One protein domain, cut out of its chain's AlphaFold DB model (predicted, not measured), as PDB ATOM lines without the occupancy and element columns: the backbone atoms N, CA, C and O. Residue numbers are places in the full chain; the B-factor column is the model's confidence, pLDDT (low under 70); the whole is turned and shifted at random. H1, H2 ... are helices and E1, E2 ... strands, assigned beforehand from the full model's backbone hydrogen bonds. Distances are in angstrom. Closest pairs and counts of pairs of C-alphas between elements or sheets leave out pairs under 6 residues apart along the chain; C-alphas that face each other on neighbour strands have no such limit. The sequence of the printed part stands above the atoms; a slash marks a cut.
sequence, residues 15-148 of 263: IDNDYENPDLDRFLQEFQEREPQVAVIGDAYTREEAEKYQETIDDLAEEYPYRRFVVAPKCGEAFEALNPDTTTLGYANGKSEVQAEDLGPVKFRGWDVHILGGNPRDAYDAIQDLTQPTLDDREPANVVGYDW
ATOM      1  N   ILE A  15      45.098  21.408   0.972       91.38
ATOM      2  CA  ILE A  15      46.050  21.005  -0.071       91.38
ATOM      3  C   ILE A  15      46.522  19.566   0.170       91.38
ATOM      4  O   ILE A  15      46.642  19.134   1.319       91.38
ATOM      5  N   ASP A  16      46.829  18.846  -0.908       90.56
ATOM      6  CA  ASP A  16      47.315  17.465  -0.869       90.56
ATOM      7  C   ASP A  16      48.562  17.288  -1.746       90.56
ATOM      8  O   ASP A  16      48.593  17.729  -2.899       90.56
ATOM      9  N   ASN A  17      49.604  16.662  -1.193       89.50
ATOM     10  CA  ASN A  17      50.790  16.254  -1.932       89.50
ATOM     11  C   ASN A  17      50.476  14.987  -2.736       89.50
ATOM     12  O   ASN A  17      50.636  13.874  -2.236       89.50
ATOM     13  N   ASP A  18      50.041  15.193  -3.983       84.00
ATOM     14  CA  ASP A  18      49.632  14.155  -4.936       84.00
ATOM     15  C   ASP A  18      50.435  12.852  -4.799       84.00
ATOM     16  O   ASP A  18      51.596  12.758  -5.208       84.00
ATOM     17  N   TYR A  19      49.777  11.821  -4.263       77.81
ATOM     18  CA  TYR A  19      50.382  10.516  -4.020       77.81
ATOM     19  C   TYR A  19      50.832   9.809  -5.313       77.81
ATOM     20  O   TYR A  19      51.694   8.930  -5.256       77.81
ATOM     21  N   GLU A  20      50.278  10.157  -6.485       80.62
ATOM     22  CA  GLU A  20      50.701   9.582  -7.772       80.62
ATOM     23  C   GLU A  20      52.019  10.202  -8.270       80.62
ATOM     24  O   GLU A  20      52.730   9.584  -9.070       80.62
ATOM     25  N   ASN A  21      52.377  11.397  -7.787       86.94
ATOM     26  CA  ASN A  21      53.607  12.104  -8.142       86.94
ATOM     27  C   ASN A  21      54.113  12.999  -6.986       86.94
ATOM     28  O   ASN A  21      54.136  14.233  -7.135       86.94
ATOM     29  N   PRO A  22      54.526  12.395  -5.854       86.19
ATOM     30  CA  PRO A  22      54.838  13.135  -4.639       86.19
ATOM     31  C   PRO A  22      56.115  13.957  -4.815       86.19
ATOM     32  O   PRO A  22      57.172  13.437  -5.181       86.19
ATOM     33  N   ASP A  23      56.022  15.251  -4.517       92.00
ATOM     34  CA  ASP A  23      57.137  16.195  -4.593       92.00
ATOM     35  C   ASP A  23      57.011  17.208  -3.456       92.00
ATOM     36  O   ASP A  23      56.231  18.158  -3.518       92.00
ATOM     37  N   LEU A  24      57.783  16.974  -2.394       91.94
ATOM     38  CA  LEU A  24      57.710  17.778  -1.181       91.94
ATOM     39  C   LEU A  24      58.182  19.221  -1.409       91.94
ATOM     40  O   LEU A  24      57.608  20.140  -0.839       91.94
ATOM     41  N   ASP A  25      59.178  19.442  -2.270       92.31
ATOM     42  CA  ASP A  25      59.691  20.790  -2.531       92.31
ATOM     43  C   ASP A  25      58.662  21.622  -3.304       92.31
ATOM     44  O   ASP A  25      58.471  22.807  -3.015       92.31
ATOM     45  N   ARG A  26      57.973  21.001  -4.273       92.38
ATOM     46  CA  ARG A  26      56.843  21.623  -4.979       92.38
ATOM     47  C   ARG A  26      55.693  21.911  -4.017       92.38
ATOM     48  O   ARG A  26      55.162  23.016  -4.019       92.38
ATOM     49  N   PHE A  27      55.346  20.940  -3.178       93.44
ATOM     50  CA  PHE A  27      54.279  21.079  -2.195       93.44
ATOM     51  C   PHE A  27      54.531  22.231  -1.214       93.44
ATOM     52  O   PHE A  27      53.637  23.032  -0.964       93.44
ATOM     53  N   LEU A  28      55.753  22.359  -0.689       93.50
ATOM     54  CA  LEU A  28      56.102  23.422   0.256       93.50
ATOM     55  C   LEU A  28      56.037  24.818  -0.379       93.50
ATOM     56  O   LEU A  28      55.640  25.768   0.293       93.50
ATOM     57  N   GLN A  29      56.379  24.946  -1.664       92.62
ATOM     58  CA  GLN A  29      56.188  26.200  -2.400       92.62
ATOM     59  C   GLN A  29      54.701  26.557  -2.491       92.62
ATOM     60  O   GLN A  29      54.318  27.668  -2.136       92.62
ATOM     61  N   GLU A  30      53.851  25.604  -2.882       90.38
ATOM     62  CA  GLU A  30      52.403  25.831  -2.961       90.38
ATOM     63  C   GLU A  30      51.786  26.133  -1.587       90.38
ATOM     64  O   GLU A  30      50.918  26.997  -1.470       90.38
ATOM     65  N   PHE A  31      52.262  25.474  -0.530       92.06
ATOM     66  CA  PHE A  31      51.833  25.732   0.841       92.06
ATOM     67  C   PHE A  31      52.151  27.163   1.295       92.06
ATOM     68  O   PHE A  31      51.320  27.786   1.952       92.06
ATOM     69  N   GLN A  32      53.326  27.697   0.947       90.06
ATOM     70  CA  GLN A  32      53.701  29.079   1.274       90.06
ATOM     71  C   GLN A  32      52.890  30.108   0.485       90.06
ATOM     72  O   GLN A  32      52.614  31.188   0.994       90.06
ATOM     73  N   GLU A  33      52.509  29.792  -0.751       88.88
ATOM     74  CA  GLU A  33      51.708  30.694  -1.582       88.88
ATOM     75  C   GLU A  33      50.241  30.756  -1.139       88.88
ATOM     76  O   GLU A  33      49.625  31.818  -1.202       88.88
ATOM     77  N   ARG A  34      49.680  29.616  -0.721       86.38
ATOM     78  CA  ARG A  34      48.237  29.450  -0.473       86.38
ATOM     79  C   ARG A  34      47.858  29.446   0.997       86.38
ATOM     80  O   ARG A  34      46.715  29.721   1.339       86.38
ATOM     81  N   GLU A  35      48.810  29.115   1.863       88.94
ATOM     82  CA  GLU A  35      48.644  29.124   3.309       88.94
ATOM     83  C   GLU A  35      47.438  28.305   3.850       88.94
ATOM     84  O   GLU A  35      46.653  28.800   4.669       88.94
ATOM     85  N   PRO A  36      47.279  27.026   3.447       91.06
ATOM     86  CA  PRO A  36      46.059  26.267   3.703       91.06
ATOM     87  C   PRO A  36      45.888  25.851   5.166       91.06
ATOM     88  O   PRO A  36      46.855  25.662   5.904       91.06
ATOM     89  N   GLN A  37      44.637  25.648   5.591       90.50
ATOM     90  CA  GLN A  37      44.324  25.207   6.960       90.50
ATOM     91  C   GLN A  37      44.670  23.733   7.204       90.50
ATOM     92  O   GLN A  37      45.067  23.362   8.312       90.50
ATOM     93  N   VAL A  38      44.524  22.893   6.179       93.88
ATOM     94  CA  VAL A  38      44.839  21.462   6.210       93.88
ATOM     95  C   VAL A  38      45.784  21.130   5.060       93.88
ATOM     96  O   VAL A  38      45.555  21.529   3.920       93.88
ATOM     97  N   ALA A  39      46.845  20.392   5.361       95.75
ATOM     98  CA  ALA A  39      47.910  20.075   4.425       95.75
ATOM     99  C   ALA A  39      48.275  18.591   4.537       95.75
ATOM    100  O   ALA A  39      48.801  18.160   5.564       95.75
ATOM    101  N   VAL A  40      47.997  17.803   3.497       96.44
ATOM    102  CA  VAL A  40      48.427  16.399   3.428       96.44
ATOM    103  C   VAL A  40      49.856  16.354   2.896       96.44
ATOM    104  O   VAL A  40      50.109  16.629   1.729       96.44
ATOM    105  N   ILE A  41      50.801  16.045   3.781       96.75
ATOM    106  CA  ILE A  41      52.243  16.055   3.504       96.75
ATOM    107  C   ILE A  41      52.648  14.868   2.621       96.75
ATOM    108  O   ILE A  41      53.541  14.999   1.779       96.75
ATOM    109  N   GLY A  42      51.999  13.714   2.799       95.69
ATOM    110  CA  GLY A  42      52.183  12.552   1.933       95.69
ATOM    111  C   GLY A  42      51.863  11.202   2.575       95.69
ATOM    112  O   GLY A  42      51.446  11.099   3.734       95.69
ATOM    113  N   ASP A  43      52.105  10.159   1.783       96.44
ATOM    114  CA  ASP A  43      51.941   8.751   2.138       96.44
ATOM    115  C   ASP A  43      53.274   8.153   2.624       96.44
ATOM    116  O   ASP A  43      54.250   8.100   1.878       96.44
ATOM    117  N   ALA A  44      53.325   7.646   3.859       97.12
ATOM    118  CA  ALA A  44      54.543   7.086   4.452       97.12
ATOM    119  C   ALA A  44      54.608   5.549   4.324       97.12
ATOM    120  O   ALA A  44      54.128   4.817   5.200       97.12
ATOM    121  N   TYR A  45      55.227   5.049   3.248       96.38
ATOM    122  CA  TYR A  45      55.441   3.614   2.976       96.38
ATOM    123  C   TYR A  45      56.560   2.995   3.803       96.38
ATOM    124  O   TYR A  45      56.580   1.781   4.017       96.38
ATOM    125  N   THR A  46      57.455   3.823   4.323       97.25
ATOM    126  CA  THR A  46      58.597   3.407   5.129       97.25
ATOM    127  C   THR A  46      58.771   4.298   6.355       97.25
ATOM    128  O   THR A  46      58.253   5.413   6.431       97.25
ATOM    129  N   ARG A  47      59.556   3.813   7.323       97.69
ATOM    130  CA  ARG A  47      59.981   4.611   8.478       97.69
ATOM    131  C   ARG A  47      60.749   5.870   8.063       97.69
ATOM    132  O   ARG A  47      60.519   6.918   8.640       97.69
ATOM    133  N   GLU A  48      61.631   5.759   7.071       97.94
ATOM    134  CA  GLU A  48      62.464   6.876   6.597       97.94
ATOM    135  C   GLU A  48      61.610   7.998   5.989       97.94
ATOM    136  O   GLU A  48      61.847   9.172   6.257       97.94
ATOM    137  N   GLU A  49      60.565   7.648   5.232       97.25
ATOM    138  CA  GLU A  49      59.594   8.629   4.729       97.25
ATOM    139  C   GLU A  49      58.805   9.281   5.867       97.25
ATOM    140  O   GLU A  49      58.667  10.501   5.882       97.25
ATOM    141  N   ALA A  50      58.339   8.497   6.846       98.12
ATOM    142  CA  ALA A  50      57.642   9.037   8.015       98.12
ATOM    143  C   ALA A  50      58.522  10.006   8.822       98.12
ATOM    144  O   ALA A  50      58.054  11.073   9.202       98.12
ATOM    145  N   GLU A  51      59.795   9.663   9.047       98.38
ATOM    146  CA  GLU A  51      60.769  10.525   9.732       98.38
ATOM    147  C   GLU A  51      61.012  11.821   8.942       98.38
ATOM    148  O   GLU A  51      60.986  12.902   9.524       98.38
ATOM    149  N   LYS A  52      61.152  11.737   7.611       97.69
ATOM    150  CA  LYS A  52      61.296  12.913   6.740       97.69
ATOM    151  C   LYS A  52      60.070  13.831   6.790       97.69
ATOM    152  O   LYS A  52      60.209  15.054   6.849       97.69
ATOM    153  N   TYR A  53      58.868  13.262   6.732       97.94
ATOM    154  CA  TYR A  53      57.639  14.045   6.835       97.94
ATOM    155  C   TYR A  53      57.484  14.662   8.222       97.94
ATOM    156  O   TYR A  53      57.099  15.823   8.309       97.94
ATOM    157  N   GLN A  54      57.842  13.940   9.287       98.31
ATOM    158  CA  GLN A  54      57.810  14.480  10.643       98.31
ATOM    159  C   GLN A  54      58.782  15.652  10.819       98.31
ATOM    160  O   GLN A  54      58.368  16.673  11.347       98.31
ATOM    161  N   GLU A  55      60.020  15.556  10.320       97.56
ATOM    162  CA  GLU A  55      60.985  16.673  10.346       97.56
ATOM    163  C   GLU A  55      60.418  17.914   9.641       97.56
ATOM    164  O   GLU A  55      60.502  19.027  10.152       97.56
ATOM    165  N   THR A  56      59.750  17.713   8.503       96.88
ATOM    166  CA  THR A  56      59.094  18.807   7.772       96.88
ATOM    167  C   THR A  56      57.935  19.414   8.566       96.88
ATOM    168  O   THR A  56      57.740  20.627   8.556       96.88
ATOM    169  N   ILE A  57      57.148  18.583   9.250       97.50
ATOM    170  CA  ILE A  57      56.040  19.037  10.097       97.50
ATOM    171  C   ILE A  57      56.557  19.803  11.305       97.50
ATOM    172  O   ILE A  57      55.955  20.811  11.654       97.50
ATOM    173  N   ASP A  58      57.651  19.362  11.922       96.62
ATOM    174  CA  ASP A  58      58.247  20.045  13.068       96.62
ATOM    175  C   ASP A  58      58.639  21.485  12.686       96.62
ATOM    176  O   ASP A  58      58.251  22.424  13.383       96.62
ATOM    177  N   ASP A  59      59.284  21.674  11.529       94.75
ATOM    178  CA  ASP A  59      59.621  23.003  10.999       94.75
ATOM    179  C   ASP A  59      58.364  23.852  10.720       94.75
ATOM    180  O   ASP A  59      58.284  25.024  11.097       94.75
ATOM    181  N   LEU A  60      57.351  23.268  10.069       95.00
ATOM    182  CA  LEU A  60      56.122  23.985   9.716       95.00
ATOM    183  C   LEU A  60      55.251  24.311  10.935       95.00
ATOM    184  O   LEU A  60      54.597  25.351  10.953       95.00
ATOM    185  N   ALA A  61      55.215  23.451  11.949       94.31
ATOM    186  CA  ALA A  61      54.404  23.641  13.146       94.31
ATOM    187  C   ALA A  61      54.934  24.778  14.034       94.31
ATOM    188  O   ALA A  61      54.146  25.413  14.739       94.31
ATOM    189  N   GLU A  62      56.235  25.079  13.977       92.38
ATOM    190  CA  GLU A  62      56.807  26.251  14.648       92.38
ATOM    191  C   GLU A  62      56.291  27.568  14.047       92.38
ATOM    192  O   GLU A  62      55.972  28.507  14.783       92.38
ATOM    193  N   GLU A  63      56.185  27.641  12.717       92.69
ATOM    194  CA  GLU A  63      55.731  28.841  12.003       92.69
ATOM    195  C   GLU A  63      54.196  28.928  11.914       92.69
ATOM    196  O   GLU A  63      53.620  30.016  12.005       92.69
ATOM    197  N   TYR A  64      53.522  27.780  11.818       92.69
ATOM    198  CA  TYR A  64      52.080  27.670  11.600       92.69
ATOM    199  C   TYR A  64      51.389  26.775  12.648       92.69
ATOM    200  O   TYR A  64      50.786  25.756  12.302       92.69
ATOM    201  N   PRO A  65      51.379  27.173  13.934       90.19
ATOM    202  CA  PRO A  65      50.955  26.316  15.050       90.19
ATOM    203  C   PRO A  65      49.464  25.944  15.065       90.19
ATOM    204  O   PRO A  65      49.045  25.112  15.864       90.19
ATOM    205  N   TYR A  66      48.644  26.579  14.225       89.69
ATOM    206  CA  TYR A  66      47.204  26.315  14.128       89.69
ATOM    207  C   TYR A  66      46.811  25.566  12.849       89.69
ATOM    208  O   TYR A  66      45.623  25.341  12.623       89.69
ATOM    209  N   ARG A  67      47.785  25.196  12.005       92.25
ATOM    210  CA  ARG A  67      47.539  24.400  10.799       92.25
ATOM    211  C   ARG A  67      47.567  22.917  11.118       92.25
ATOM    212  O   ARG A  67      48.228  22.473  12.053       92.25
ATOM    213  N   ARG A  68      46.838  22.148  10.315       95.31
ATOM    214  CA  ARG A  68      46.785  20.696  10.433       95.31
ATOM    215  C   ARG A  68      47.636  20.045   9.357       95.31
ATOM    216  O   ARG A  68      47.334  20.176   8.172       95.31
ATOM    217  N   PHE A  69      48.628  19.277   9.783       97.62
ATOM    218  CA  PHE A  69      49.471  18.491   8.893       97.62
ATOM    219  C   PHE A  69      49.070  17.023   8.955       97.62
ATOM    220  O   PHE A  69      48.998  16.435  10.035       97.62
ATOM    221  N   VAL A  70      48.770  16.447   7.797       98.31
ATOM    222  CA  VAL A  70      48.289  15.073   7.669       98.31
ATOM    223  C   VAL A  70      49.369  14.219   7.019       98.31
ATOM    224  O   VAL A  70      49.878  14.564   5.956       98.31
ATOM    225  N   VAL A  71      49.696  13.083   7.629       98.31
ATOM    226  CA  VAL A  71      50.538  12.041   7.017       98.31
ATOM    227  C   VAL A  71      49.745  10.752   7.012       98.31
ATOM    228  O   VAL A  71      49.254  10.345   8.061       98.31
ATOM    229  N   ALA A  72      49.620  10.097   5.860       97.75
ATOM    230  CA  ALA A  72      48.930   8.817   5.757       97.75
ATOM    231  C   ALA A  72      49.921   7.661   5.975       97.75
ATOM    232  O   ALA A  72      50.757   7.397   5.104       97.75
ATOM    233  N   PRO A  73      49.864   6.932   7.104       97.88
ATOM    234  CA  PRO A  73      50.746   5.793   7.321       97.88
ATOM    235  C   PRO A  73      50.408   4.671   6.337       97.88
ATOM    236  O   PRO A  73      49.239   4.327   6.162       97.88
ATOM    237  N   LYS A  74      51.429   4.059   5.733       97.06
ATOM    238  CA  LYS A  74      51.301   2.871   4.866       97.06
ATOM    239  C   LYS A  74      52.108   1.674   5.386       97.06
ATOM    240  O   LYS A  74      52.099   0.605   4.784       97.06
ATOM    241  N   CYS A  75      52.777   1.824   6.530       96.56
ATOM    242  CA  CYS A  75      53.454   0.749   7.253       96.56
ATOM    243  C   CYS A  75      53.287   0.902   8.773       96.56
ATOM    244  O   CYS A  75      52.826   1.929   9.270       96.56
ATOM    245  N   GLY A  76      53.640  -0.140   9.534       95.75
ATOM    246  CA  GLY A  76      53.533  -0.110  10.994       95.75
ATOM    247  C   GLY A  76      54.556   0.820  11.644       95.75
ATOM    248  O   GLY A  76      54.235   1.483  12.623       95.75
ATOM    249  N   GLU A  77      55.752   0.887  11.071       97.00
ATOM    250  CA  GLU A  77      56.880   1.676  11.553       97.00
ATOM    251  C   GLU A  77      56.639   3.186  11.426       97.00
ATOM    252  O   GLU A  77      57.212   3.953  12.196       97.00
ATOM    253  N   ALA A  78      55.762   3.618  10.514       97.56
ATOM    254  CA  ALA A  78      55.372   5.020  10.390       97.56
ATOM    255  C   ALA A  78      54.708   5.549  11.675       97.56
ATOM    256  O   ALA A  78      55.033   6.642  12.124       97.56
ATOM    257  N   PHE A  79      53.864   4.753  12.341       97.38
ATOM    258  CA  PHE A  79      53.220   5.156  13.603       97.38
ATOM    259  C   PHE A  79      54.219   5.373  14.750       97.38
ATOM    260  O   PHE A  79      53.906   6.073  15.705       97.38
ATOM    261  N   GLU A  80      55.400   4.752  14.687       96.56
ATOM    262  CA  GLU A  80      56.450   4.932  15.697       96.56
ATOM    263  C   GLU A  80      57.302   6.182  15.450       96.56
ATOM    264  O   GLU A  80      57.983   6.642  16.366       96.56
ATOM    265  N   ALA A  81      57.321   6.677  14.210       97.69
ATOM    266  CA  ALA A  81      58.119   7.825  13.795       97.69
ATOM    267  C   ALA A  81      57.362   9.154  13.927       97.69
ATOM    268  O   ALA A  81      57.985  10.182  14.178       97.69
ATOM    269  N   LEU A  82      56.039   9.134  13.755       98.12
ATOM    270  CA  LEU A  82      55.205  10.334  13.795       98.12
ATOM    271  C   LEU A  82      54.933  10.800  15.235       98.12
ATOM    272  O   LEU A  82      54.856   9.996  16.166       98.12
ATOM    273  N   ASN A  83      54.746  12.110  15.402       97.06
ATOM    274  CA  ASN A  83      54.442  12.756  16.675       97.06
ATOM    275  C   ASN A  83      52.945  13.120  16.771       97.06
ATOM    276  O   ASN A  83      52.480  13.946  15.982       97.06
ATOM    277  N   PRO A  84      52.186  12.578  17.743       96.12
ATOM    278  CA  PRO A  84      50.758  12.870  17.888       96.12
ATOM    279  C   PRO A  84      50.437  14.324  18.255       96.12
ATOM    280  O   PRO A  84      49.309  14.753  18.033       96.12
ATOM    281  N   ASP A  85      51.396  15.091  18.786       95.06
ATOM    282  CA  ASP A  85      51.157  16.483  19.190       95.06
ATOM    283  C   ASP A  85      51.095  17.452  17.994       95.06
ATOM    284  O   ASP A  85      50.500  18.525  18.093       95.06
ATOM    285  N   THR A  86      51.718  17.095  16.869       96.75
ATOM    286  CA  THR A  86      51.847  17.961  15.679       96.75
ATOM    287  C   THR A  86      51.243  17.344  14.422       96.75
ATOM    288  O   THR A  86      50.983  18.054  13.450       96.75
ATOM    289  N   THR A  87      51.043  16.025  14.418       98.00
ATOM    290  CA  THR A  87      50.693  15.264  13.219       98.00
ATOM    291  C   THR A  87      49.320  14.624  13.361       98.00
ATOM    292  O   THR A  87      49.049  13.867  14.290       98.00
ATOM    293  N   THR A  88      48.460  14.878  12.378       98.50
ATOM    294  CA  THR A  88      47.206  14.147  12.174       98.50
ATOM    295  C   THR A  88      47.459  12.933  11.283       98.50
ATOM    296  O   THR A  88      48.130  13.030  10.254       98.50
ATOM    297  N   LEU A  89      46.897  11.778  11.633       98.56
ATOM    298  CA  LEU A  89      47.012  10.585  10.798       98.56
ATOM    299  C   LEU A  89      45.994  10.608   9.657       98.56
ATOM    300  O   LEU A  89      44.794  10.764   9.875       98.56
ATOM    301  N   GLY A  90      46.469  10.388   8.437       98.06
ATOM    302  CA  GLY A  90      45.633  10.137   7.272       98.06
ATOM    303  C   GLY A  90      45.104   8.705   7.287       98.06
ATOM    304  O   GLY A  90      45.863   7.754   7.092       98.06
ATOM    305  N   TYR A  91      43.804   8.535   7.508       97.94
ATOM    306  CA  TYR A  91      43.121   7.248   7.417       97.94
ATOM    307  C   TYR A  91      42.724   7.001   5.963       97.94
ATOM    308  O   TYR A  91      41.728   7.532   5.475       97.94
ATOM    309  N   ALA A  92      43.536   6.221   5.253       96.69
ATOM    310  CA  ALA A  92      43.274   5.870   3.865       96.69
ATOM    311  C   ALA A  92      42.005   5.009   3.753       96.69
ATOM    312  O   ALA A  92      42.012   3.866   4.202       96.69
ATOM    313  N   ASN A  93      40.959   5.581   3.151       95.19
ATOM    314  CA  ASN A  93      39.633   4.971   2.960       95.19
ATOM    315  C   ASN A  93      39.151   5.064   1.496       95.19
ATOM    316  O   ASN A  93      37.996   4.800   1.158       95.19
ATOM    317  N   GLY A  94      40.025   5.537   0.607       89.56
ATOM    318  CA  GLY A  94      39.742   5.793  -0.797       89.56
ATOM    319  C   GLY A  94      40.561   4.918  -1.742       89.56
ATOM    320  O   GLY A  94      40.814   3.737  -1.511       89.56
ATOM    321  N   LYS A  95      40.988   5.508  -2.861       86.81
ATOM    322  CA  LYS A  95      41.869   4.835  -3.819       86.81
ATOM    323  C   LYS A  95      43.293   4.826  -3.256       86.81
ATOM    324  O   LYS A  95      43.998   5.817  -3.373       86.81
ATOM    325  N   SER A  96      43.711   3.710  -2.669       90.00
ATOM    326  CA  SER A  96      45.079   3.517  -2.180       90.00
ATOM    327  C   SER A  96      45.509   2.055  -2.293       90.00
ATOM    328  O   SER A  96      44.666   1.156  -2.243       90.00
ATOM    329  N   GLU A  97      46.813   1.820  -2.462       90.94
ATOM    330  CA  GLU A  97      47.389   0.468  -2.499       90.94
ATOM    331  C   GLU A  97      47.406  -0.195  -1.120       90.94
ATOM    332  O   GLU A  97      47.208  -1.405  -1.028       90.94
ATOM    333  N   VAL A  98      47.620   0.598  -0.066       93.81
ATOM    334  CA  VAL A  98      47.553   0.157   1.330       93.81
ATOM    335  C   VAL A  98      46.456   0.953   2.022       93.81
ATOM    336  O   VAL A  98      46.541   2.182   2.134       93.81
ATOM    337  N   GLN A  99      45.418   0.247   2.456       95.69
ATOM    338  CA  GLN A  99      44.278   0.813   3.168       95.69
ATOM    339  C   GLN A  99      44.568   0.885   4.668       95.69
ATOM    340  O   GLN A  99      45.400   0.140   5.199       95.69
ATOM    341  N   ALA A 100      43.877   1.769   5.386       95.94
ATOM    342  CA  ALA A 100      44.029   1.857   6.837       95.94
ATOM    343  C   ALA A 100      43.603   0.554   7.541       95.94
ATOM    344  O   ALA A 100      44.213   0.154   8.540       95.94
ATOM    345  N   GLU A 101      42.625  -0.165   6.979       94.38
ATOM    346  CA  GLU A 101      42.193  -1.479   7.457       94.38
ATOM    347  C   GLU A 101      43.323  -2.519   7.418       94.38
ATOM    348  O   GLU A 101      43.408  -3.352   8.325       94.38
ATOM    349  N   ASP A 102      44.228  -2.444   6.432       95.75
ATOM    350  CA  ASP A 102      45.362  -3.372   6.292       95.75
ATOM    351  C   ASP A 102      46.370  -3.224   7.445       95.75
ATOM    352  O   ASP A 102      47.029  -4.187   7.847       95.75
ATOM    353  N   LEU A 103      46.479  -2.016   8.008       95.31
ATOM    354  CA  LEU A 103      47.383  -1.694   9.118       95.31
ATOM    355  C   LEU A 103      46.760  -1.973  10.492       95.31
ATOM    356  O   LEU A 103      47.489  -2.089  11.488       95.31
ATOM    357  N   GLY A 104      45.432  -2.111  10.532       93.00
ATOM    358  CA  GLY A 104      44.630  -2.302  11.731       93.00
ATOM    359  C   GLY A 104      44.106  -0.971  12.289       93.00
ATOM    360  O   GLY A 104      44.884  -0.248  12.917       93.00
ATOM    361  N   PRO A 105      42.787  -0.689  12.199       89.06
ATOM    362  CA  PRO A 105      42.181   0.579  12.637       89.06
ATOM    363  C   PRO A 105      42.461   0.947  14.100       89.06
ATOM    364  O   PRO A 105      42.498   2.117  14.466       89.06
ATOM    365  N   VAL A 106      42.746  -0.052  14.946       91.88
ATOM    366  CA  VAL A 106      43.214   0.144  16.328       91.88
ATOM    367  C   VAL A 106      44.375   1.130  16.440       91.88
ATOM    368  O   VAL A 106      44.427   1.862  17.422       91.88
ATOM    369  N   LYS A 107      45.310   1.140  15.486       94.69
ATOM    370  CA  LYS A 107      46.520   1.967  15.576       94.69
ATOM    371  C   LYS A 107      46.238   3.463  15.459       94.69
ATOM    372  O   LYS A 107      47.050   4.256  15.909       94.69
ATOM    373  N   PHE A 108      45.095   3.825  14.883       96.81
ATOM    374  CA  PHE A 108      44.650   5.206  14.714       96.81
ATOM    375  C   PHE A 108      43.903   5.740  15.943       96.81
ATOM    376  O   PHE A 108      43.620   6.929  16.040       96.81
ATOM    377  N   ARG A 109      43.551   4.872  16.894       95.06
ATOM    378  CA  ARG A 109      42.847   5.270  18.114       95.06
ATOM    379  C   ARG A 109      43.776   6.027  19.065       95.06
ATOM    380  O   ARG A 109      44.941   5.659  19.198       95.06
ATOM    381  N   GLY A 110      43.252   7.061  19.725       94.75
ATOM    382  CA  GLY A 110      44.042   7.995  20.537       94.75
ATOM    383  C   GLY A 110      44.818   9.047  19.730       94.75
ATOM    384  O   GLY A 110      45.570   9.812  20.321       94.75
ATOM    385  N   TRP A 111      44.643   9.090  18.405       97.50
ATOM    386  CA  TRP A 111      45.214  10.114  17.530       97.50
ATOM    387  C   TRP A 111      44.134  11.041  16.981       97.50
ATOM    388  O   TRP A 111      42.968  10.651  16.861       97.50
ATOM    389  N   ASP A 112      44.557  12.231  16.560       98.12
ATOM    390  CA  ASP A 112      43.821  13.015  15.575       98.12
ATOM    391  C   ASP A 112      43.882  12.305  14.215       98.12
ATOM    392  O   ASP A 112      44.952  11.892  13.756       98.12
ATOM    393  N   VAL A 113      42.729  12.162  13.560       98.38
ATOM    394  CA  VAL A 113      42.588  11.415  12.304       98.38
ATOM    395  C   VAL A 113      41.821  12.219  11.257       98.38
ATOM    396  O   VAL A 113      40.740  12.740  11.525       98.38
ATOM    397  N   HIS A 114      42.356  12.265  10.039       98.12
ATOM    398  CA  HIS A 114      41.677  12.767   8.846       98.12
ATOM    399  C   HIS A 114      41.336  11.590   7.929       98.12
ATOM    400  O   HIS A 114      42.228  10.829   7.558       98.12
ATOM    401  N   ILE A 115      40.069  11.416   7.559       97.75
ATOM    402  CA  ILE A 115      39.648  10.341   6.651       97.75
ATOM    403  C   ILE A 115      39.916  10.772   5.213       97.75
ATOM    404  O   ILE A 115      39.275  11.700   4.727       97.75
ATOM    405  N   LEU A 116      40.846  10.076   4.560       95.81
ATOM    406  CA  LEU A 116      41.299  10.368   3.205       95.81
ATOM    407  C   LEU A 116      40.501   9.550   2.190       95.81
ATOM    408  O   LEU A 116      40.782   8.366   1.940       95.81
ATOM    409  N   GLY A 117      39.495  10.192   1.602       93.44
ATOM    410  CA  GLY A 117      38.612   9.595   0.611       93.44
ATOM    411  C   GLY A 117      37.556   8.643   1.183       93.44
ATOM    412  O   GLY A 117      37.213   8.643   2.363       93.44
ATOM    413  N   GLY A 118      37.008   7.820   0.287       93.38
ATOM    414  CA  GLY A 118      35.852   6.968   0.573       93.38
ATOM    415  C   GLY A 118      34.537   7.725   0.406       93.38
ATOM    416  O   GLY A 118      34.459   8.938   0.607       93.38
ATOM    417  N   ASN A 119      33.488   7.025  -0.028       94.88
ATOM    418  CA  ASN A 119      32.174   7.660  -0.112       94.88
ATOM    419  C   ASN A 119      31.619   7.900   1.314       94.88
ATOM    420  O   ASN A 119      32.088   7.260   2.252       94.88
ATOM    421  N   PRO A 120      30.610   8.765   1.514       96.62
ATOM    422  CA  PRO A 120      30.139   9.137   2.848       96.62
ATOM    423  C   PRO A 120      29.694   7.960   3.723       96.62
ATOM    424  O   PRO A 120      29.796   8.049   4.942       96.62
ATOM    425  N   ARG A 121      29.210   6.856   3.132       96.25
ATOM    426  CA  ARG A 121      28.891   5.635   3.891       96.25
ATOM    427  C   ARG A 121      30.158   4.983   4.425       96.25
ATOM    428  O   ARG A 121      30.236   4.749   5.623       96.25
ATOM    429  N   ASP A 122      31.141   4.770   3.556       95.38
ATOM    430  CA  ASP A 122      32.425   4.171   3.929       95.38
ATOM    431  C   ASP A 122      33.141   5.053   4.965       95.38
ATOM    432  O   ASP A 122      33.704   4.561   5.935       95.38
ATOM    433  N   ALA A 123      33.086   6.378   4.794       96.31
ATOM    434  CA  ALA A 123      33.635   7.331   5.753       96.31
ATOM    435  C   ALA A 123      32.910   7.261   7.103       96.31
ATOM    436  O   ALA A 123      33.556   7.261   8.145       96.31
ATOM    437  N   TYR A 124      31.577   7.153   7.112       97.12
ATOM    438  CA  TYR A 124      30.824   6.983   8.352       97.12
ATOM    439  C   TYR A 124      31.146   5.658   9.055       97.12
ATOM    440  O   TYR A 124      31.308   5.652  10.274       97.12
ATOM    441  N   ASP A 125      31.284   4.561   8.311       96.12
ATOM    442  CA  ASP A 125      31.688   3.268   8.868       96.12
ATOM    443  C   ASP A 125      33.090   3.362   9.503       96.12
ATOM    444  O   ASP A 125      33.271   2.956  10.653       96.12
ATOM    445  N   ALA A 126      34.043   4.025   8.835       96.75
ATOM    446  CA  ALA A 126      35.360   4.315   9.405       96.75
ATOM    447  C   ALA A 126      35.273   5.185  10.676       96.75
ATOM    448  O   ALA A 126      35.921   4.877  11.678       96.75
ATOM    449  N   ILE A 127      34.429   6.229  10.697       96.81
ATOM    450  CA  ILE A 127      34.180   7.033  11.910       96.81
ATOM    451  C   ILE A 127      33.680   6.136  13.043       96.81
ATOM    452  O   ILE A 127      34.166   6.250  14.169       96.81
ATOM    453  N   GLN A 128      32.727   5.240  12.778       95.94
ATOM    454  CA  GLN A 128      32.213   4.325  13.797       95.94
ATOM    455  C   GLN A 128      33.319   3.409  14.330       95.94
ATOM    456  O   GLN A 128      33.480   3.304  15.543       95.94
ATOM    457  N   ASP A 129      34.133   2.806  13.468       94.31
ATOM    458  CA  ASP A 129      35.243   1.936  13.876       94.31
ATOM    459  C   ASP A 129      36.301   2.662  14.718       94.31
ATOM    460  O   ASP A 129      36.812   2.128  15.714       94.31
ATOM    461  N   LEU A 130      36.578   3.918  14.381       96.62
ATOM    462  CA  LEU A 130      37.553   4.754  15.070       96.62
ATOM    463  C   LEU A 130      37.047   5.312  16.407       96.62
ATOM    464  O   LEU A 130      37.846   5.496  17.327       96.62
ATOM    465  N   THR A 131      35.742   5.555  16.544       95.56
ATOM    466  CA  THR A 131      35.179   6.304  17.684       95.56
ATOM    467  C   THR A 131      34.322   5.472  18.632       95.56
ATOM    468  O   THR A 131      34.178   5.836  19.801       95.56
ATOM    469  N   GLN A 132      33.778   4.330  18.198       93.75
ATOM    470  CA  GLN A 132      32.913   3.529  19.061       93.75
ATOM    471  C   GLN A 132      33.687   2.955  20.264       93.75
ATOM    472  O   GLN A 132      34.893   2.691  20.157       93.75
ATOM    473  N   PRO A 133      33.025   2.735  21.416       92.88
ATOM    474  CA  PRO A 133      33.642   2.077  22.563       92.88
ATOM    475  C   PRO A 133      34.161   0.680  22.209       92.88
ATOM    476  O   PRO A 133      33.486  -0.082  21.515       92.88
ATOM    477  N   THR A 134      35.329   0.309  22.731       90.19
ATOM    478  CA  THR A 134      35.887  -1.038  22.554       90.19
ATOM    479  C   THR A 134      35.781  -1.852  23.842       90.19
ATOM    480  O   THR A 134      35.679  -1.311  24.941       90.19
ATOM    481  N   LEU A 135      35.819  -3.185  23.728       90.62
ATOM    482  CA  LEU A 135      35.763  -4.089  24.890       90.62
ATOM    483  C   LEU A 135      36.955  -3.932  25.841       90.62
ATOM    484  O   LEU A 135      36.868  -4.321  27.003       90.62
ATOM    485  N   ASP A 136      38.066  -3.420  25.332       89.44
ATOM    486  CA  ASP A 136      39.291  -3.172  26.079       89.44
ATOM    487  C   ASP A 136      39.495  -1.695  26.435       89.44
ATOM    488  O   ASP A 136      40.596  -1.321  26.828       89.44
ATOM    489  N   ASP A 137      38.430  -0.891  26.335       88.62
ATOM    490  CA  ASP A 137      38.365   0.491  26.822       88.62
ATOM    491  C   ASP A 137      39.449   1.402  26.221       88.62
ATOM    492  O   ASP A 137      39.975   2.302  26.875       88.62
ATOM    493  N   ARG A 138      39.823   1.152  24.956       88.69
ATOM    494  CA  ARG A 138      40.756   2.024  24.240       88.69
ATOM    495  C   ARG A 138      40.082   3.349  23.944       88.69
ATOM    496  O   ARG A 138      38.952   3.384  23.439       88.69
ATOM    497  N   GLU A 139      40.835   4.418  24.153       94.00
ATOM    498  CA  GLU A 139      40.424   5.765  23.782       94.00
ATOM    499  C   GLU A 139      39.993   5.805  22.305       94.00
ATOM    500  O   GLU A 139      40.587   5.105  21.479       94.00
ATOM    501  N   PRO A 140      38.907   6.505  21.951       96.69
ATOM    502  CA  PRO A 140      38.550   6.727  20.554       96.69
ATOM    503  C   PRO A 140      39.617   7.548  19.824       96.69
ATOM    504  O   PRO A 140      40.404   8.259  20.440       96.69
ATOM    505  N   ALA A 141      39.657   7.451  18.497       97.12
ATOM    506  CA  ALA A 141      40.329   8.477  17.706       97.12
ATOM    507  C   ALA A 141      39.521   9.781  17.751       97.12
ATOM    508  O   ALA A 141      38.292   9.754  17.878       97.12
ATOM    509  N   ASN A 142      40.199  10.908  17.579       97.12
ATOM    510  CA  ASN A 142      39.562  12.191  17.338       97.12
ATOM    511  C   ASN A 142      39.494  12.426  15.822       97.12
ATOM    512  O   ASN A 142      40.489  12.776  15.194       97.12
ATOM    513  N   VAL A 143      38.336  12.182  15.204       96.94
ATOM    514  CA  VAL A 143      38.178  12.407  13.760       96.94
ATOM    515  C   VAL A 143      37.985  13.900  13.506       96.94
ATOM    516  O   VAL A 143      36.954  14.468  13.854       96.94
ATOM    517  N   VAL A 144      38.987  14.528  12.891       95.44
ATOM    518  CA  VAL A 144      39.083  15.988  12.718       95.44
ATOM    519  C   VAL A 144      38.807  16.459  11.291       95.44
ATOM    520  O   VAL A 144      38.754  17.664  11.044       95.44
ATOM    521  N   GLY A 145      38.646  15.538  10.340       94.75
ATOM    522  CA  GLY A 145      38.351  15.876   8.953       94.75
ATOM    523  C   GLY A 145      38.011  14.671   8.083       94.75
ATOM    524  O   GLY A 145      38.299  13.525   8.436       94.75
ATOM    525  N   TYR A 146      37.375  14.963   6.955       94.94
ATOM    526  CA  TYR A 146      37.019  14.022   5.901       94.94
ATOM    527  C   TYR A 146      37.048  14.769   4.569       94.94
ATOM    528  O   TYR A 146      36.400  15.813   4.444       94.94
ATOM    529  N   ASP A 147      37.753  14.225   3.584       92.44
ATOM    530  CA  ASP A 147      37.755  14.736   2.220       92.44
ATOM    531  C   ASP A 147      37.323  13.659   1.217       92.44
ATOM    532  O   ASP A 147      37.592  12.465   1.361       92.44
ATOM    533  N   TRP A 148      36.612  14.089   0.174       93.38
ATOM    534  CA  TRP A 148      36.244  13.218  -0.934       93.38
ATOM    535  C   TRP A 148      35.942  14.013  -2.204       93.38
ATOM    536  O   TRP A 148      35.007  14.811  -2.267       93.38
TER     537      TRP A 148
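Overview. This is residues 15 to 148 of the 263 residues of an uncharacterized protein of Natrinema altunense JCM 12890 (UniProt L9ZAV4). One strongly twisted sheet of five parallel strands is folded back on itself at E3, so that the leaf E1 E2 faces the leaf E4 E5; H2 packs along the first leaf and H6 along the second, far from each other. H1 lies by the edge strand E1, and three short helices, H3, H4 and H5, lie near strand ends. The printed part has 134 residues, with six named helices and five named strands in the order H1 E1 H2 E2 H3 E3 H4 H5 E4 H6 E5; the sheet order is E1 E2 E3 E4 E5. The class is mixed, helices and strands, and the whole is compact, with a radius of gyration of the C-alphas of 14.1 A, and elongated, spanning 44 by 27 by 26 A.

Arrangement. The sheet holds E1, residues 38 to 44, E2, 68 to 73, E3, 87 to 92, E4, 112 to 116, and E5, 142 to 147. From edge to edge its strands' lines turn by 93 degrees and the way across it by 87 degrees. E1 and E2 are parallel at 20 degrees, with N 41 and O 70 2.8 A apart, within hydrogen-bond range. E2 and E3 stand at 48 degrees, with N 90 and O 71 at 2.8 A. E3 and E4 stand at 35 degrees, with N 91 and O 114 at 2.8 A. E4 and E5 stand at 21 degrees, with N 113 and O 142 at 2.8 A. E3 is staggered: residues 87 to 89 pair with E2, 89 to 92 with E4. Residues 15 to 16 pair in parallel with residues 39 to 40 of E1. H2, residues 47 to 63, is on the sheet at a height of 9.1 A, over E2 and along the strands, at 3 degrees to E2 on the local plane; it is only just not over E1, on which 2 of its C-alphas fall. Its closest C-alphas to E2 are those of Ile 57 and Phe 69, 6.7 A. H6, residues 120 to 131, has a height of 9.3 A, over E4 and only just over E5, on which 3 of its C-alphas fall; it runs along the strands, at 21 degrees to E4 on the local plane. Its closest C-alphas to E5 are those of Ile 127 and Val 143, 6.9 A. H2 and H6 are apart. H1, residues 24 to 34, only grazes the sheet and is near H2. H3, residues 78 to 81, grazes the sheet and touches H2 residues 47 to 54, the closest C-alphas being those of Arg 47 and Ala 78, 5.0 A. H4, residues 100 to 103, is on the same face as H2, over none of the strands. H5, residues 105 to 108, grazes the sheet and touches H6 residues 129 to 130, with Pro 105 and Leu 130 the closest C-alphas, 6.7 A. Four strand-helix-strand units, parallel neighbour strands joined through helices, have right-handed crossovers: E1 H2 E2, E2 H3 E3, E3 H4 H5 E4 and E4 H6 E5. In H1 and H6 every O i to N i+4 pair is within hydrogen-bond range, in H2 12 of 13; H3, H4 and H5 are too short for such a pair.

Along the chain. H1 begins at C-alpha 24, (57.710, 17.778, -1.181), and is 15.0 A long. E1 is 17.4 A, E2 15.7 A, E3 15.2 A, E4 12.9 A and E5 15.4 A long. H2, the longest helix, measures 24.9 A from C-alpha 47 at (59.981, 4.611, 8.478), and H6 15.9 A. H3, H4 and H5 have four residues each. E5 ends at C-alpha 147, (37.755, 14.736, 2.220).

Size, cuts and confidence. The two C-alphas farthest apart are those of Glu 33 and Leu 135, 46.5 A. The printed part has no cut. No link is long; those from E3 to H4 and from H6 to E5 are short, the others tight. The mean pLDDT of the printed part is 94.4, and no printed residue is under 70.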